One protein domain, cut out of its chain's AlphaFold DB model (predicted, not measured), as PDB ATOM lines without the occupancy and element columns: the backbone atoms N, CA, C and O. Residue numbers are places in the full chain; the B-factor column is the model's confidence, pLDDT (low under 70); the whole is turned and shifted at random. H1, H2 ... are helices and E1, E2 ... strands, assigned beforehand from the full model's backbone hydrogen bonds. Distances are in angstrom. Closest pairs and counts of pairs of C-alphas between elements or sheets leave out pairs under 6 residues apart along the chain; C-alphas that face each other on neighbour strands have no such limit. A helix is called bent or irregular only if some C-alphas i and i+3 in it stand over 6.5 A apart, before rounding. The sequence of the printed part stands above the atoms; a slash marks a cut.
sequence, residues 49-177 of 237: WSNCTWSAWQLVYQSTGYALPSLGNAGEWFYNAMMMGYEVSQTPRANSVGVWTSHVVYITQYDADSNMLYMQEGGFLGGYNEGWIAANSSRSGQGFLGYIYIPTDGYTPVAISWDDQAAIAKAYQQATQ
ATOM      1  N   TRP A  49     178.892 240.981 158.346       96.56
ATOM      2  CA  TRP A  49     177.493 240.966 157.904       96.56
ATOM      3  C   TRP A  49     177.094 239.737 157.080       96.56
ATOM      4  O   TRP A  49     175.906 239.527 156.869       96.56
ATOM      5  N   SER A  50     178.043 238.912 156.629       97.12
ATOM      6  CA  SER A  50     177.752 237.638 155.961       97.12
ATOM      7  C   SER A  50     177.505 236.489 156.943       97.12
ATOM      8  O   SER A  50     177.173 235.386 156.515       97.12
ATOM      9  N   ASN A  51     177.663 236.725 158.247       97.62
ATOM     10  CA  ASN A  51     177.487 235.734 159.295       97.62
ATOM     11  C   ASN A  51     176.379 236.170 160.274       97.62
ATOM     12  O   ASN A  51     176.365 237.293 160.787       97.62
ATOM     13  N   CYS A  52     175.432 235.271 160.536       98.06
ATOM     14  CA  CYS A  52     174.269 235.558 161.368       98.06
ATOM     15  C   CYS A  52     174.591 235.696 162.860       98.06
ATOM     16  O   CYS A  52     174.071 236.596 163.510       98.06
ATOM     17  N   THR A  53     175.491 234.873 163.402       98.38
ATOM     18  CA  THR A  53     175.880 234.960 164.817       98.38
ATOM     19  C   THR A  53     176.673 236.234 165.086       98.38
ATOM     20  O   THR A  53     176.412 236.926 166.070       98.38
ATOM     21  N   TRP A  54     177.565 236.609 164.163       97.94
ATOM     22  CA  TRP A  54     178.279 237.883 164.217       97.94
ATOM     23  C   TRP A  54     177.330 239.076 164.194       97.94
ATOM     24  O   TRP A  54     177.425 239.950 165.053       97.94
ATOM     25  N   SER A  55     176.415 239.115 163.226       98.25
ATOM     26  CA  SER A  55     175.494 240.244 163.053       98.25
ATOM     27  C   SER A  55     174.501 240.362 164.203       98.25
ATOM     28  O   SER A  55     174.342 241.461 164.723       98.25
ATOM     29  N   ALA A  56     173.900 239.263 164.668       98.44
ATOM     30  CA  ALA A  56     173.001 239.284 165.822       98.44
ATOM     31  C   ALA A  56     173.715 239.786 167.086       98.44
ATOM     32  O   ALA A  56     173.195 240.665 167.771       98.44
ATOM     33  N   TRP A  57     174.938 239.306 167.359       97.50
ATOM     34  CA  TRP A  57     175.752 239.816 168.468       97.50
ATOM     35  C   TRP A  57     176.012 241.319 168.326       97.50
ATOM     36  O   TRP A  57     175.817 242.082 169.272       97.50
ATOM     37  N   GLN A  58     176.418 241.753 167.127       96.88
ATOM     38  CA  GLN A  58     176.759 243.146 166.849       96.88
ATOM     39  C   GLN A  58     175.556 244.075 167.030       96.88
ATOM     40  O   GLN A  58     175.698 245.140 167.627       96.88
ATOM     41  N   LEU A  59     174.386 243.664 166.542       97.69
ATOM     42  CA  LEU A  59     173.143 244.426 166.624       97.69
ATOM     43  C   LEU A  59     172.639 244.545 168.064       97.69
ATOM     44  O   LEU A  59     172.242 245.637 168.471       97.69
ATOM     45  N   VAL A  60     172.718 243.468 168.856       96.31
ATOM     46  CA  VAL A  60     172.401 243.502 170.295       96.31
ATOM     47  C   VAL A  60     173.318 244.490 171.011       96.31
ATOM     48  O   VAL A  60     172.830 245.399 171.683       96.31
ATOM     49  N   TYR A  61     174.635 244.370 170.816       93.56
ATOM     50  CA  TYR A  61     175.609 245.244 171.468       93.56
ATOM     51  C   TYR A  61     175.426 246.715 171.071       93.56
ATOM     52  O   TYR A  61     175.438 247.591 171.929       93.56
ATOM     53  N   GLN A  62     175.198 247.008 169.790       93.50
ATOM     54  CA  GLN A  62     174.969 248.379 169.320       93.50
ATOM     55  C   GLN A  62     173.665 248.981 169.843       93.50
ATOM     56  O   GLN A  62     173.613 250.181 170.106       93.50
ATOM     57  N   SER A  63     172.626 248.160 169.986       92.88
ATOM     58  CA  SER A  63     171.296 248.621 170.387       92.88
ATOM     59  C   SER A  63     171.153 248.787 171.897       92.88
ATOM     60  O   SER A  63     170.368 249.616 172.346       92.88
ATOM     61  N   THR A  64     171.883 247.991 172.681       89.69
ATOM     62  CA  THR A  64     171.671 247.877 174.136       89.69
ATOM     63  C   THR A  64     172.926 248.124 174.971       89.69
ATOM     64  O   THR A  64     172.829 248.317 176.177       89.69
ATOM     65  N   GLY A  65     174.114 248.086 174.363       88.19
ATOM     66  CA  GLY A  65     175.394 248.032 175.076       88.19
ATOM     67  C   GLY A  65     175.698 246.669 175.710       88.19
ATOM     68  O   GLY A  65     176.776 246.489 176.274       88.19
ATOM     69  N   TYR A  66     174.786 245.695 175.611       87.94
ATOM     70  CA  TYR A  66     174.949 244.377 176.209       87.94
ATOM     71  C   TYR A  66     175.820 243.475 175.325       87.94
ATOM     72  O   TYR A  66     175.484 243.183 174.176       87.94
ATOM     73  N   ALA A  67     176.944 243.005 175.862       90.12
ATOM     74  CA  ALA A  67     177.813 242.045 175.190       90.12
ATOM     75  C   ALA A  67     177.347 240.615 175.498       90.12
ATOM     76  O   ALA A  67     177.444 240.154 176.633       90.12
ATOM     77  N   LEU A  68     176.843 239.900 174.491       90.62
ATOM     78  CA  LEU A  68     176.505 238.482 174.642       90.62
ATOM     79  C   LEU A  68     177.780 237.624 174.791       90.62
ATOM     80  O   LEU A  68     178.815 237.954 174.204       90.62
ATOM     81  N   PRO A  69     177.734 236.497 175.517       90.88
ATOM     82  CA  PRO A  69     178.820 235.523 175.507       90.88
ATOM     83  C   PRO A  69     178.920 234.813 174.145       90.88
ATOM     84  O   PRO A  69     178.080 234.972 173.254       90.88
ATOM     85  N   SER A  70     179.952 233.981 173.980       92.19
ATOM     86  CA  SER A  70     179.989 233.029 172.869       92.19
ATOM     87  C   SER A  70     178.995 231.897 173.142       92.19
ATOM     88  O   SER A  70     179.172 231.101 174.060       92.19
ATOM     89  N   LEU A  71     177.938 231.855 172.339       94.69
ATOM     90  CA  LEU A  71     176.826 230.907 172.398       94.69
ATOM     91  C   LEU A  71     176.941 229.806 171.328       94.69
ATOM     92  O   LEU A  71     176.012 229.020 171.163       94.69
ATOM     93  N   GLY A  72     178.063 229.734 170.604       95.75
ATOM     94  CA  GLY A  72     178.301 228.737 169.557       95.75
ATOM     95  C   GLY A  72     177.653 229.081 168.210       95.75
ATOM     96  O   GLY A  72     177.497 230.253 167.852       95.75
ATOM     97  N   ASN A  73     177.311 228.057 167.431       96.75
ATOM     98  CA  ASN A  73     176.643 228.222 166.137       96.75
ATOM     99  C   ASN A  73     175.176 228.636 166.317       96.75
ATOM    100  O   ASN A  73     174.572 228.360 167.345       96.75
ATOM    101  N   ALA A  74     174.564 229.233 165.291       96.06
ATOM    102  CA  ALA A  74     173.218 229.811 165.381       96.06
ATOM    103  C   ALA A  74     172.153 228.880 166.000       96.06
ATOM    104  O   ALA A  74     171.453 229.285 166.921       96.06
ATOM    105  N   GLY A  75     172.071 227.620 165.559       90.31
ATOM    106  CA  GLY A  75     171.110 226.650 166.103       90.31
ATOM    107  C   GLY A  75     171.372 226.222 167.551       90.31
ATOM    108  O   GLY A  75     170.478 225.692 168.204       90.31
ATOM    109  N   GLU A  76     172.577 226.457 168.068       95.38
ATOM    110  CA  GLU A  76     172.973 226.116 169.439       95.38
ATOM    111  C   GLU A  76     172.627 227.240 170.425       95.38
ATOM    112  O   GLU A  76     172.541 226.992 171.629       95.38
ATOM    113  N   TRP A  77     172.388 228.464 169.937       97.69
ATOM    114  CA  TRP A  77     172.212 229.645 170.783       97.69
ATOM    115  C   TRP A  77     171.069 229.499 171.776       97.69
ATOM    116  O   TRP A  77     171.234 229.876 172.931       97.69
ATOM    117  N   PHE A  78     169.931 228.944 171.353       95.00
ATOM    118  CA  PHE A  78     168.762 228.815 172.223       95.00
ATOM    119  C   PHE A  78     169.078 227.957 173.458       95.00
ATOM    120  O   PHE A  78     168.858 228.381 174.591       95.00
ATOM    121  N   TYR A  79     169.669 226.778 173.244       91.31
ATOM    122  CA  TYR A  79     170.053 225.876 174.328       91.31
ATOM    123  C   TYR A  79     171.214 226.440 175.159       91.31
ATOM    124  O   TYR A  79     171.153 226.430 176.385       91.31
ATOM    125  N   ASN A  80     172.256 226.974 174.521       91.81
ATOM    126  CA  ASN A  80     173.421 227.493 175.237       91.81
ATOM    127  C   ASN A  80     173.082 228.727 176.081       91.81
ATOM    128  O   ASN A  80     173.566 228.840 177.205       91.81
ATOM    129  N   ALA A  81     172.216 229.618 175.592       92.50
ATOM    130  CA  ALA A  81     171.754 230.773 176.357       92.50
ATOM    131  C   ALA A  81     170.967 230.325 177.593       92.50
ATOM    132  O   ALA A  81     171.249 230.775 178.702       92.50
ATOM    133  N   MET A  82     170.054 229.369 177.420       87.88
ATOM    134  CA  MET A  82     169.317 228.753 178.522       87.88
ATOM    135  C   MET A  82     170.260 228.135 179.573       87.88
ATOM    136  O   MET A  82     170.095 228.368 180.767       87.88
ATOM    137  N   MET A  83     171.302 227.416 179.143       81.50
ATOM    138  CA  MET A  83     172.326 226.846 180.037       81.50
ATOM    139  C   MET A  83     173.178 227.907 180.749       81.50
ATOM    140  O   MET A  83     173.700 227.661 181.835       81.50
ATOM    141  N   MET A  84     173.307 229.093 180.161       82.00
ATOM    142  CA  MET A  84     173.959 230.256 180.767       82.00
ATOM    143  C   MET A  84     173.007 231.096 181.634       82.00
ATOM    144  O   MET A  84     173.404 232.153 182.114       82.00
ATOM    145  N   GLY A  85     171.770 230.635 181.854       82.75
ATOM    146  CA  GLY A  85     170.790 231.295 182.719       82.75
ATOM    147  C   GLY A  85     170.024 232.440 182.060       82.75
ATOM    148  O   GLY A  85     169.377 233.219 182.762       82.75
ATOM    149  N   TYR A  86     170.089 232.574 180.732       87.50
ATOM    150  CA  TYR A  86     169.231 233.517 180.018       87.50
ATOM    151  C   TYR A  86     167.781 233.047 180.059       87.50
ATOM    152  O   TYR A  86     167.488 231.857 179.920       87.50
ATOM    153  N   GLU A  87     166.866 234.007 180.155       88.50
ATOM    154  CA  GLU A  87     165.460 233.745 179.894       88.50
ATOM    155  C   GLU A  87     165.273 233.455 178.399       88.50
ATOM    156  O   GLU A  87     165.643 234.254 177.529       88.50
ATOM    157  N   VAL A  88     164.705 232.287 178.102       91.62
ATOM    158  CA  VAL A  88     164.337 231.876 176.748       91.62
ATOM    159  C   VAL A  88     162.861 231.499 176.713       91.62
ATOM    160  O   VAL A  88     162.329 230.949 177.676       91.62
ATOM    161  N   SER A  89     162.174 231.804 175.615       90.50
ATOM    162  CA  SER A  89     160.732 231.563 175.494       90.50
ATOM    163  C   SER A  89     160.292 231.443 174.037       90.50
ATOM    164  O   SER A  89     160.997 231.868 173.130       90.50
ATOM    165  N   GLN A  90     159.102 230.893 173.801       92.94
ATOM    166  CA  GLN A  90     158.404 230.965 172.508       92.94
ATOM    167  C   GLN A  90     157.417 232.147 172.443       92.94
ATOM    168  O   GLN A  90     156.693 232.315 171.462       92.94
ATOM    169  N   THR A  91     157.361 232.979 173.484       93.62
ATOM    170  CA  THR A  91     156.562 234.207 173.486       93.62
ATOM    171  C   THR A  91     157.309 235.311 172.726       93.62
ATOM    172  O   THR A  91     158.453 235.608 173.067       93.62
ATOM    173  N   PRO A  92     156.706 235.939 171.705       94.44
ATOM    174  CA  PRO A  92     157.370 236.998 170.953       94.44
ATOM    175  C   PRO A  92     157.575 238.255 171.802       94.44
ATOM    176  O   PRO A  92     156.684 238.675 172.541       94.44
ATOM    177  N   ARG A  93     158.753 238.875 171.685       94.06
ATOM    178  CA  ARG A  93     159.090 240.101 172.416       94.06
ATOM    179  C   ARG A  93     160.134 240.919 171.669       94.06
ATOM    180  O   ARG A  93     161.080 240.360 171.115       94.06
ATOM    181  N   ALA A  94     160.008 242.241 171.718       96.06
ATOM    182  CA  ALA A  94     161.098 243.140 171.356       96.06
ATOM    183  C   ALA A  94     162.303 242.961 172.301       96.06
ATOM    184  O   ALA A  94     162.171 242.421 173.406       96.06
ATOM    185  N   ASN A  95     163.472 243.438 171.873       96.06
ATOM    186  CA  ASN A  95     164.729 243.282 172.605       96.06
ATOM    187  C   ASN A  95     165.032 241.805 172.917       96.06
ATOM    188  O   ASN A  95     165.225 241.386 174.066       96.06
ATOM    189  N   SER A  96     164.988 240.992 171.866       98.06
ATOM    190  CA  SER A  96     165.270 239.560 171.918       98.06
ATOM    191  C   SER A  96     166.051 239.109 170.685       98.06
ATOM    192  O   SER A  96     166.134 239.827 169.688       98.06
ATOM    193  N   VAL A  97     166.636 237.917 170.741       98.50
ATOM    194  CA  VAL A  97     167.226 237.238 169.584       98.50
ATOM    195  C   VAL A  97     166.297 236.108 169.173       98.50
ATOM    196  O   VAL A  97     166.067 235.197 169.962       98.50
ATOM    197  N   GLY A  98     165.779 236.147 167.947       98.12
ATOM    198  CA  GLY A  98     165.027 235.035 167.365       98.12
ATOM    199  C   GLY A  98     165.975 233.951 166.860       98.12
ATOM    200  O   GLY A  98     166.927 234.259 166.138       98.12
ATOM    201  N   VAL A  99     165.717 232.693 167.222       98.31
ATOM    202  CA  VAL A  99     166.595 231.553 166.930       98.31
ATOM    203  C   VAL A  99     165.877 230.511 166.076       98.31
ATOM    204  O   VAL A  99     164.789 230.044 166.409       98.31
ATOM    205  N   TRP A 100     166.530 230.108 164.990       97.31
ATOM    206  CA  TRP A 100     166.180 228.963 164.156       97.31
ATOM    207  C   TRP A 100     167.299 227.923 164.191       97.31
ATOM    208  O   TRP A 100     168.431 228.220 164.562       97.31
ATOM    209  N   THR A 101     167.008 226.714 163.708       94.75
ATOM    210  CA  THR A 101     167.949 225.579 163.658       94.75
ATOM    211  C   THR A 101     169.304 225.881 163.007       94.75
ATOM    212  O   THR A 101     170.269 225.172 163.276       94.75
ATOM    213  N   SER A 102     169.410 226.901 162.151       94.75
ATOM    214  CA  SER A 102     170.684 227.311 161.543       94.75
ATOM    215  C   SER A 102     170.837 228.825 161.360       94.75
ATOM    216  O   SER A 102     171.716 229.260 160.618       94.75
ATOM    217  N   HIS A 103     170.007 229.643 162.015       97.44
ATOM    218  CA  HIS A 103     170.027 231.093 161.805       97.44
ATOM    219  C   HIS A 103     169.537 231.865 163.032       97.44
ATOM    220  O   HIS A 103     168.686 231.380 163.770       97.44
ATOM    221  N   VAL A 104     170.073 233.065 163.247       98.38
ATOM    222  CA  VAL A 104     169.720 233.955 164.364       98.38
ATOM    223  C   VAL A 104     169.562 235.387 163.876       98.38
ATOM    224  O   VAL A 104     170.259 235.812 162.954       98.38
ATOM    225  N   VAL A 105     168.640 236.127 164.491       98.50
ATOM    226  CA  VAL A 105     168.344 237.532 164.159       98.50
ATOM    227  C   VAL A 105     168.072 238.326 165.423       98.50
ATOM    228  O   VAL A 105     167.603 237.763 166.412       98.50
ATOM    229  N   TYR A 106     168.298 239.635 165.386       98.62
ATOM    230  CA  TYR A 106     167.897 240.525 166.469       98.62
ATOM    231  C   TYR A 106     166.495 241.087 166.208       98.62
ATOM    232  O   TYR A 106     166.192 241.506 165.093       98.62
ATOM    233  N   ILE A 107     165.635 241.084 167.226       98.56
ATOM    234  CA  ILE A 107     164.259 241.577 167.162       98.56
ATOM    235  C   ILE A 107     164.174 242.918 167.885       98.56
ATOM    236  O   ILE A 107     164.333 242.995 169.107       98.56
ATOM    237  N   THR A 108     163.863 243.975 167.140       97.94
ATOM    238  CA  THR A 108     163.773 245.335 167.691       97.94
ATOM    239  C   THR A 108     162.351 245.735 168.054       97.94
ATOM    240  O   THR A 108     162.171 246.569 168.937       97.94
ATOM    241  N   GLN A 109     161.338 245.148 167.407       98.00
ATOM    242  CA  GLN A 109     159.929 245.473 167.639       98.00
ATOM    243  C   GLN A 109     159.049 244.226 167.575       98.00
ATOM    244  O   GLN A 109     159.356 243.275 166.853       98.00
ATOM    245  N   TYR A 110     157.936 244.268 168.304       97.94
ATOM    246  CA  TYR A 110     156.847 243.303 168.235       97.94
ATOM    247  C   TYR A 110     155.525 244.065 168.174       97.94
ATOM    248  O   TYR A 110     155.252 244.886 169.049       97.94
ATOM    249  N   ASP A 111     154.733 243.790 167.146       97.31
ATOM    250  CA  ASP A 111     153.346 244.218 167.038       97.31
ATOM    251  C   ASP A 111     152.448 243.042 167.445       97.31
ATOM    252  O   ASP A 111     152.371 242.028 166.746       97.31
ATOM    253  N   ALA A 112     151.809 243.177 168.606       94.19
ATOM    254  CA  ALA A 112     150.944 242.149 169.171       94.19
ATOM    255  C   ALA A 112     149.618 242.000 168.411       94.19
ATOM    256  O   ALA A 112     149.085 240.893 168.365       94.19
ATOM    257  N   ASP A 113     149.115 243.069 167.787       95.94
ATOM    258  CA  ASP A 113     147.827 243.049 167.088       95.94
ATOM    259  C   ASP A 113     147.937 242.268 165.775       95.94
ATOM    260  O   ASP A 113     147.067 241.466 165.436       95.94
ATOM    261  N   SER A 114     149.039 242.466 165.043       96.00
ATOM    262  CA  SER A 114     149.314 241.752 163.790       96.00
ATOM    263  C   SER A 114     150.160 240.484 163.966       96.00
ATOM    264  O   SER A 114     150.337 239.721 163.014       96.00
ATOM    265  N   ASN A 115     150.665 240.233 165.176       96.12
ATOM    266  CA  ASN A 115     151.595 239.154 165.509       96.12
ATOM    267  C   ASN A 115     152.864 239.138 164.624       96.12
ATOM    268  O   ASN A 115     153.343 238.085 164.183       96.12
ATOM    269  N   MET A 116     153.409 240.328 164.366       98.00
ATOM    270  CA  MET A 116     154.576 240.547 163.510       98.00
ATOM    271  C   MET A 116     155.768 241.068 164.317       98.00
ATOM    272  O   MET A 116     155.618 241.817 165.280       98.00
ATOM    273  N   LEU A 117     156.979 240.701 163.905       97.88
ATOM    274  CA  LEU A 117     158.238 241.130 164.514       97.88
ATOM    275  C   LEU A 117     159.077 241.891 163.502       97.88
ATOM    276  O   LEU A 117     159.216 241.434 162.368       97.88
ATOM    277  N   TYR A 118     159.686 242.999 163.916       98.44
ATOM    278  CA  TYR A 118     160.702 243.663 163.106       98.44
ATOM    279  C   TYR A 118     162.068 243.068 163.441       98.44
ATOM    280  O   TYR A 118     162.550 243.202 164.572       98.44
ATOM    281  N   MET A 119     162.672 242.391 162.467       97.62
ATOM    282  CA  MET A 119     163.980 241.759 162.608       97.62
ATOM    283  C   MET A 119     165.072 242.553 161.898       97.62
ATOM    284  O   MET A 119     164.837 243.148 160.848       97.62
ATOM    285  N   GLN A 120     166.282 242.462 162.433       98.62
ATOM    286  CA  GLN A 120     167.526 242.870 161.794       98.62
ATOM    287  C   GLN A 120     168.481 241.674 161.793       98.62
ATOM    288  O   GLN A 120     168.642 240.987 162.808       98.62
ATOM    289  N   GLU A 121     169.102 241.389 160.652       97.56
ATOM    290  CA  GLU A 121     169.917 240.193 160.460       97.56
ATOM    291  C   GLU A 121     171.103 240.423 159.518       97.56
ATOM    292  O   GLU A 121     171.125 241.334 158.695       97.56
ATOM    293  N   GLY A 122     172.101 239.551 159.624       97.06
ATOM    294  CA  GLY A 122     173.143 239.347 158.623       97.06
ATOM    295  C   GLY A 122     173.168 237.891 158.159       97.06
ATOM    296  O   GLY A 122     172.492 237.029 158.713       97.06
ATOM    297  N   GLY A 123     173.944 237.601 157.121       94.75
ATOM    298  CA  GLY A 123     173.964 236.295 156.458       94.75
ATOM    299  C   GLY A 123     172.790 236.072 155.502       94.75
ATOM    300  O   GLY A 123     172.753 235.050 154.814       94.75
ATOM    301  N   PHE A 124     171.877 237.037 155.372       92.50
ATOM    302  CA  PHE A 124     170.822 236.997 154.366       92.50
ATOM    303  C   PHE A 124     171.426 237.255 152.986       92.50
ATOM    304  O   PHE A 124     171.910 238.350 152.707       92.50
ATOM    305  N   LEU A 125     171.464 236.225 152.135       91.94
ATOM    306  CA  LEU A 125     172.149 236.271 150.832       91.94
ATOM    307  C   LEU A 125     173.605 236.781 150.939       91.94
ATOM    308  O   LEU A 125     174.128 237.410 150.023       91.94
ATOM    309  N   GLY A 126     174.259 236.510 152.075       92.56
ATOM    310  CA  GLY A 126     175.619 236.964 152.366       92.56
ATOM    311  C   GLY A 126     175.740 238.412 152.855       92.56
ATOM    312  O   GLY A 126     176.864 238.897 152.967       92.56
ATOM    313  N   GLY A 127     174.642 239.099 153.178       95.19
ATOM    314  CA  GLY A 127     174.658 240.486 153.642       95.19
ATOM    315  C   GLY A 127     173.648 240.798 154.744       95.19
ATOM    316  O   GLY A 127     173.032 239.902 155.327       95.19
ATOM    317  N   TYR A 128     173.525 242.095 155.031       97.88
ATOM    318  CA  TYR A 128     172.541 242.653 155.958       97.88
ATOM    319  C   TYR A 128     171.138 242.646 155.348       97.88
ATOM    320  O   TYR A 128     170.979 242.919 154.156       97.88
ATOM    321  N   ASN A 129     170.134 242.392 156.178       97.88
ATOM    322  CA  ASN A 129     168.725 242.511 155.835       97.88
ATOM    323  C   ASN A 129     167.909 242.901 157.076       97.88
ATOM    324  O   ASN A 129     168.300 242.612 158.206       97.88
ATOM    325  N   GLU A 130     166.759 243.531 156.867       98.25
ATOM    326  CA  GLU A 130     165.798 243.825 157.928       98.25
ATOM    327  C   GLU A 130     164.372 243.854 157.383       98.25
ATOM    328  O   GLU A 130     164.149 244.033 156.185       98.25
ATOM    329  N   GLY A 131     163.393 243.670 158.263       97.88
ATOM    330  CA  GLY A 131     161.990 243.751 157.884       97.88
ATOM    331  C   GLY A 131     161.049 243.041 158.843       97.88
ATOM    332  O   GLY A 131     161.460 242.452 159.842       97.88
ATOM    333  N   TRP A 132     159.763 243.105 158.511       97.75
ATOM    334  CA  TRP A 132     158.706 242.454 159.275       97.75
ATOM    335  C   TRP A 132     158.583 240.972 158.915       97.75
ATOM    336  O   TRP A 132     158.517 240.613 157.738       97.75
ATOM    337  N   ILE A 133     158.502 240.120 159.934       95.62
ATOM    338  CA  ILE A 133     158.263 238.677 159.814       95.62
ATOM    339  C   ILE A 133     157.136 238.235 160.749       95.62
ATOM    340  O   ILE A 133     156.927 238.835 161.800       95.62
ATOM    341  N   ALA A 134     156.435 237.161 160.390       96.75
ATOM    342  CA  ALA A 134     155.456 236.545 161.280       96.75
ATOM    343  C   ALA A 134     156.158 235.912 162.490       96.75
ATOM    344  O   ALA A 134     157.159 235.200 162.334       96.75
ATOM    345  N   ALA A 135     155.626 236.139 163.689       95.31
ATOM    346  CA  ALA A 135     156.162 235.536 164.901       95.31
ATOM    347  C   ALA A 135     156.026 234.002 164.896       95.31
ATOM    348  O   ALA A 135     155.120 233.447 164.276       95.31
ATOM    349  N   ASN A 136     156.940 233.312 165.585       93.31
ATOM    350  CA  ASN A 136     156.963 231.850 165.736       93.31
ATOM    351  C   ASN A 136     156.966 231.033 164.428       93.31
ATOM    352  O   ASN A 136     156.633 229.848 164.424       93.31
ATOM    353  N   SER A 137     157.347 231.647 163.306       90.94
ATOM    354  CA  SER A 137     157.293 231.007 161.993       90.94
ATOM    355  C   SER A 137     158.621 230.350 161.602       90.94
ATOM    356  O   SER A 137     159.710 230.908 161.759       90.94
ATOM    357  N   SER A 138     158.541 229.135 161.057       92.25
ATOM    358  CA  SER A 138     159.679 228.484 160.397       92.25
ATOM    359  C   SER A 138     159.931 229.128 159.032       92.25
ATOM    360  O   SER A 138     158.989 229.552 158.362       92.25
ATOM    361  N   ARG A 139     161.192 229.192 158.589       83.88
ATOM    362  CA  ARG A 139     161.560 229.865 157.330       83.88
ATOM    363  C   ARG A 139     162.654 229.134 156.578       83.88
ATOM    364  O   ARG A 139     163.599 228.644 157.183       83.88
ATOM    365  N   SER A 140     162.544 229.086 155.251       86.56
ATOM    366  CA  SER A 140     163.583 228.542 154.361       86.56
ATOM    367  C   SER A 140     164.104 227.157 154.782       86.56
ATOM    368  O   SER A 140     165.306 226.910 154.751       86.56
ATOM    369  N   GLY A 141     163.204 226.269 155.225       88.25
ATOM    370  CA  GLY A 141     163.544 224.920 155.702       88.25
ATOM    371  C   GLY A 141     164.142 224.853 157.115       88.25
ATOM    372  O   GLY A 141     164.556 223.780 157.540       88.25
ATOM    373  N   GLN A 142     164.187 225.968 157.843       90.38
ATOM    374  CA  GLN A 142     164.725 226.058 159.198       90.38
ATOM    375  C   GLN A 142     163.589 226.112 160.218       90.38
ATOM    376  O   GLN A 142     162.681 226.942 160.095       90.38
ATOM    377  N   GLY A 143     163.662 225.248 161.231       93.44
ATOM    378  CA  GLY A 143     162.702 225.218 162.332       93.44
ATOM    379  C   GLY A 143     162.932 226.382 163.288       93.44
ATOM    380  O   GLY A 143     164.080 226.689 163.609       93.44
ATOM    381  N   PHE A 144     161.860 227.044 163.719       95.75
ATOM    382  CA  PHE A 144     161.934 228.067 164.763       95.75
ATOM    383  C   PHE A 144     162.076 227.409 166.142       95.75
ATOM    384  O   PHE A 144     161.365 226.452 166.435       95.75
ATOM    385  N   LEU A 145     163.002 227.904 166.965       95.12
ATOM    386  CA  LEU A 145     163.275 227.369 168.304       95.12
ATOM    387  C   LEU A 145     162.696 228.257 169.410       95.12
ATOM    388  O   LEU A 145     162.204 227.749 170.414       95.12
ATOM    389  N   GLY A 146     162.748 229.576 169.226       95.12
ATOM    390  CA  GLY A 146     162.263 230.544 170.202       95.12
ATOM    391  C   GLY A 146     163.095 231.822 170.229       95.12
ATOM    392  O   GLY A 146     163.844 232.130 169.299       95.12
ATOM    393  N   TYR A 147     162.954 232.558 171.322       97.69
ATOM    394  CA  TYR A 147     163.588 233.838 171.583       97.69
ATOM    395  C   TYR A 147     164.528 233.744 172.781       97.69
ATOM    396  O   TYR A 147     164.185 233.134 173.793       97.69
ATOM    397  N   ILE A 148     165.682 234.399 172.681       97.25
ATOM    398  CA  ILE A 148     166.569 234.689 173.812       97.25
ATOM    399  C   ILE A 148     166.333 236.134 174.214       97.25
ATOM    400  O   ILE A 148     166.483 237.045 173.402       97.25
ATOM    401  N   TYR A 149     165.958 236.359 175.459       95.06
ATOM    402  CA  TYR A 149     165.649 237.685 175.959       95.06
ATOM    403  C   TYR A 149     166.910 238.425 176.396       95.06
ATOM    404  O   TYR A 149     167.701 237.916 177.190       95.06
ATOM    405  N   ILE A 150     167.098 239.638 175.870       93.88
ATOM    406  CA  ILE A 150     168.236 240.477 176.243       93.88
ATOM    407  C   ILE A 150     167.917 241.188 177.566       93.88
ATOM    408  O   ILE A 150     166.848 241.804 177.667       93.88
ATOM    409  N   PRO A 151     168.805 241.119 178.577       86.44
ATOM    410  CA  PRO A 151     168.622 241.828 179.840       86.44
ATOM    411  C   PRO A 151     168.526 243.348 179.646       86.44
ATOM    412  O   PRO A 151     169.242 243.923 178.828       86.44
ATOM    413  N   THR A 152     167.642 244.007 180.397       73.25
ATOM    414  CA  THR A 152     167.338 245.446 180.242       73.25
ATOM    415  C   THR A 152     167.859 246.329 181.378       73.25
ATOM    416  O   THR A 152     167.841 247.549 181.256       73.25
ATOM    417  N   ASP A 153     168.311 245.743 182.483       66.25
ATOM    418  CA  ASP A 153     168.579 246.406 183.767       66.25
ATOM    419  C   ASP A 153     169.994 246.141 184.308       66.25
ATOM    420  O   ASP A 153     170.260 246.300 185.496       66.25
ATOM    421  N   GLY A 154     170.922 245.739 183.437       53.66
ATOM    422  CA  GLY A 154     172.273 245.353 183.853       53.66
ATOM    423  C   GLY A 154     172.331 243.989 184.547       53.66
ATOM    424  O   GLY A 154     173.399 243.613 185.024       53.66
ATOM    425  N   TYR A 155     171.222 243.236 184.571       53.91
ATOM    426  CA  TYR A 155     171.217 241.846 185.004       53.91
ATOM    427  C   TYR A 155     172.170 241.021 184.139       53.91
ATOM    428  O   TYR A 155     172.038 240.954 182.913       53.91
ATOM    429  N   THR A 156     173.133 240.384 184.795       59.78
ATOM    430  CA  THR A 156     174.005 239.394 184.180       59.78
ATOM    431  C   THR A 156     173.417 238.010 184.449       59.78
ATOM    432  O   THR A 156     173.283 237.606 185.605       59.78
ATOM    433  N   PRO A 157     173.016 237.262 183.406       64.50
ATOM    434  CA  PRO A 157     172.596 235.882 183.566       64.50
ATOM    435  C   PRO A 157     173.719 235.070 184.206       64.50
ATOM    436  O   PRO A 157     174.853 235.058 183.719       64.50
ATOM    437  N   VAL A 158     173.403 234.420 185.323       59.22
ATOM    438  CA  VAL A 158     174.323 233.528 186.026       59.22
ATOM    439  C   VAL A 158     174.046 232.103 185.563       59.22
ATOM    440  O   VAL A 158     172.893 231.674 185.520       59.22
ATOM    441  N   ALA A 159     175.109 231.368 185.230       60.16
ATOM    442  CA  ALA A 159     175.004 229.974 184.819       60.16
ATOM    443  C   ALA A 159     174.242 229.148 185.871       60.16
ATOM    444  O   ALA A 159     174.562 229.179 187.061       60.16
ATOM    445  N   ILE A 160     173.232 228.412 185.411       60.19
ATOM    446  CA  ILE A 160     172.359 227.595 186.259       60.19
ATOM    447  C   ILE A 160     173.122 226.416 186.876       60.19
ATOM    448  O   ILE A 160     173.986 225.804 186.236       60.19
ATOM    449  N   SER A 161     172.785 226.083 188.127       56.56
ATOM    450  CA  SER A 161     173.400 224.969 188.855       56.56
ATOM    451  C   SER A 161     173.145 223.632 188.146       56.56
ATOM    452  O   SER A 161     172.154 223.467 187.433       56.56
ATOM    453  N   TRP A 162     174.035 222.654 188.337       44.84
ATOM    454  CA  TRP A 162     173.938 221.339 187.687       44.84
ATOM    455  C   TRP A 162     172.618 220.604 187.974       44.84
ATOM    456  O   TRP A 162     172.140 219.865 187.114       44.84
ATOM    457  N   ASP A 163     172.008 220.835 189.139       52.47
ATOM    458  CA  ASP A 163     170.740 220.206 189.522       52.47
ATOM    459  C   ASP A 163     169.540 220.806 188.756       52.47
ATOM    460  O   ASP A 163     168.597 220.088 188.413       52.47
ATOM    461  N   ASP A 164     169.611 222.089 188.383       57.47
ATOM    462  CA  ASP A 164     168.562 222.791 187.627       57.47
ATOM    463  C   ASP A 164     168.605 222.467 186.123       57.47
ATOM    464  O   ASP A 164     167.572 222.429 185.443       57.47
ATOM    465  N   GLN A 165     169.794 222.155 185.594       52.72
ATOM    466  CA  GLN A 165     170.017 221.859 184.170       52.72
ATOM    467  C   GLN A 165     169.177 220.675 183.670       52.72
ATOM    468  O   GLN A 165     168.650 220.709 182.557       52.72
ATOM    469  N   ALA A 166     168.997 219.631 184.486       50.75
ATOM    470  CA  ALA A 166     168.231 218.444 184.101       50.75
ATOM    471  C   ALA A 166     166.712 218.696 184.038       50.75
ATOM    472  O   ALA A 166     166.015 218.084 183.222       50.75
ATOM    473  N   ALA A 167     166.190 219.591 184.880       56.38
ATOM    474  CA  ALA A 167     164.785 219.996 184.847       56.38
ATOM    475  C   ALA A 167     164.499 220.880 183.624       56.38
ATOM    476  O   ALA A 167     163.508 220.679 182.919       56.38
ATOM    477  N   ILE A 168     165.423 221.790 183.320       55.38
ATOM    478  CA  ILE A 168     165.333 222.712 182.189       55.38
ATOM    479  C   ILE A 168     165.498 221.979 180.847       55.38
ATOM    480  O   ILE A 168     164.716 222.204 179.927       55.38
ATOM    481  N   ALA A 169     166.424 221.019 180.738       57.81
ATOM    482  CA  ALA A 169     166.563 220.187 179.540       57.81
ATOM    483  C   ALA A 169     165.302 219.350 179.252       57.81
ATOM    484  O   ALA A 169     164.925 219.178 178.091       57.81
ATOM    485  N   LYS A 170     164.608 218.866 180.293       58.69
ATOM    486  CA  LYS A 170     163.307 218.194 180.144       58.69
ATOM    487  C   LYS A 170     162.214 219.156 179.683       58.69
ATOM    488  O   LYS A 170     161.464 218.797 178.781       58.69
ATOM    489  N   ALA A 171     162.146 220.358 180.254       56.19
ATOM    490  CA  ALA A 171     161.195 221.384 179.828       56.19
ATOM    491  C   ALA A 171     161.430 221.801 178.365       56.19
ATOM    492  O   ALA A 171     160.481 221.903 177.594       56.19
ATOM    493  N   TYR A 172     162.694 221.937 177.947       55.00
ATOM    494  CA  TYR A 172     163.062 222.220 176.560       55.00
ATOM    495  C   TYR A 172     162.636 221.103 175.604       55.00
ATOM    496  O   TYR A 172     161.997 221.375 174.591       55.00
ATOM    497  N   GLN A 173     162.927 219.839 175.934       56.22
ATOM    498  CA  GLN A 173     162.483 218.696 175.132       56.22
ATOM    499  C   GLN A 173     160.953 218.621 175.044       56.22
ATOM    500  O   GLN A 173     160.425 218.331 173.981       56.22
ATOM    501  N   GLN A 174     160.229 218.920 176.122       55.97
ATOM    502  CA  GLN A 174     158.761 218.941 176.117       55.97
ATOM    503  C   GLN A 174     158.185 220.099 175.290       55.97
ATOM    504  O   GLN A 174     157.174 219.917 174.617       55.97
ATOM    505  N   ALA A 175     158.836 221.265 175.298       44.53
ATOM    506  CA  ALA A 175     158.409 222.448 174.550       44.53
ATOM    507  C   ALA A 175     158.747 222.395 173.046       44.53
ATOM    508  O   ALA A 175     158.188 223.174 172.277       44.53
ATOM    509  N   THR A 176     159.661 221.509 172.632       44.19
ATOM    510  CA  THR A 176     160.138 221.372 171.241       44.19
ATOM    511  C   THR A 176     159.645 220.108 170.533       44.19
ATOM    512  O   THR A 176     159.863 219.956 169.330       44.19
ATOM    513  N   GLN A 177     158.950 219.206 171.234       41.09
ATOM    514  CA  GLN A 177     158.181 218.144 170.580       41.09
ATOM    515  C   GLN A 177     157.019 218.780 169.800       41.09
ATOM    516  O   GLN A 177     156.360 219.678 170.338       41.09
TER     517      GLN A 177
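Overview. This is residues 49 to 177 of the 237 residues of the protein "CHAP domain-containing protein" of Stecheria intestinalis (UniProt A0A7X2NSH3). A strongly twisted sheet of five antiparallel strands, in the order E4 E3 E2 E1 E5, has H1 over E3 and E2 and H2 over E5 and E1, while H3 lies beyond the E5 edge and only grazes the sheet. The printed part has 129 residues, class mixed, running H1 H2 E1 E2 E3 E4 E5 H3. It is compact, with a radius of gyration of the C-alphas of 14.0 A, and spans 41 by 32 by 29 A.

Along the chain. Look first for the sheet: E4, residues 127 to 134; E3, residues 116 to 124; E2, residues 103 to 111, 21.9 A long; E1, residues 96 to 100; E5, residues 144 to 149. E2 bends by 75 degrees at residue 108. Find C-alpha 52 at (174.269, 235.558, 161.368); from there H1 runs 17.9 A to residue 64. H2, residues 74 to 83, is only just irregular: C-alphas 75 and 78 are 6.9 A apart. H3, residues 162 to 176, runs 21.5 A to C-alpha 176 at (160.138, 221.372, 171.241).

Arrangement. E1 to E4 form a meander of hairpins, each strand the antiparallel neighbour of the one before. Within hydrogen-bond range are N 129 and O 121, 2.9 A, for E4 and E3; N 120 and O 106, 2.8 A, for E3 and E2; N 98 and O 105, 2.9 A, for E1 and E2; N 97 and O 148, 2.8 A, for E1 and E5. H1 and H2 make two layers with the sheet, helices on one face. H1, height 8.0 A, runs along the strands; its closest C-alphas to E3 are Cys 52 and Gly 122, 4.8 A. H2, height 8.7 A, runs slantwise, at 50 degrees to E5 on the local plane. H3 grazes with residues 172 to 176. Every O i to N i+4 pair is within range in H1, 4 of 6 in H2, 9 of 11 in H3.

Size, cuts and confidence. The farthest C-alphas, Leu 125 and Asp 163, are 41.9 A apart. The printed part has no cut; the links H2 to E1 and E5 to H3 are long. Residues 153 to 177 have pLDDT under 70.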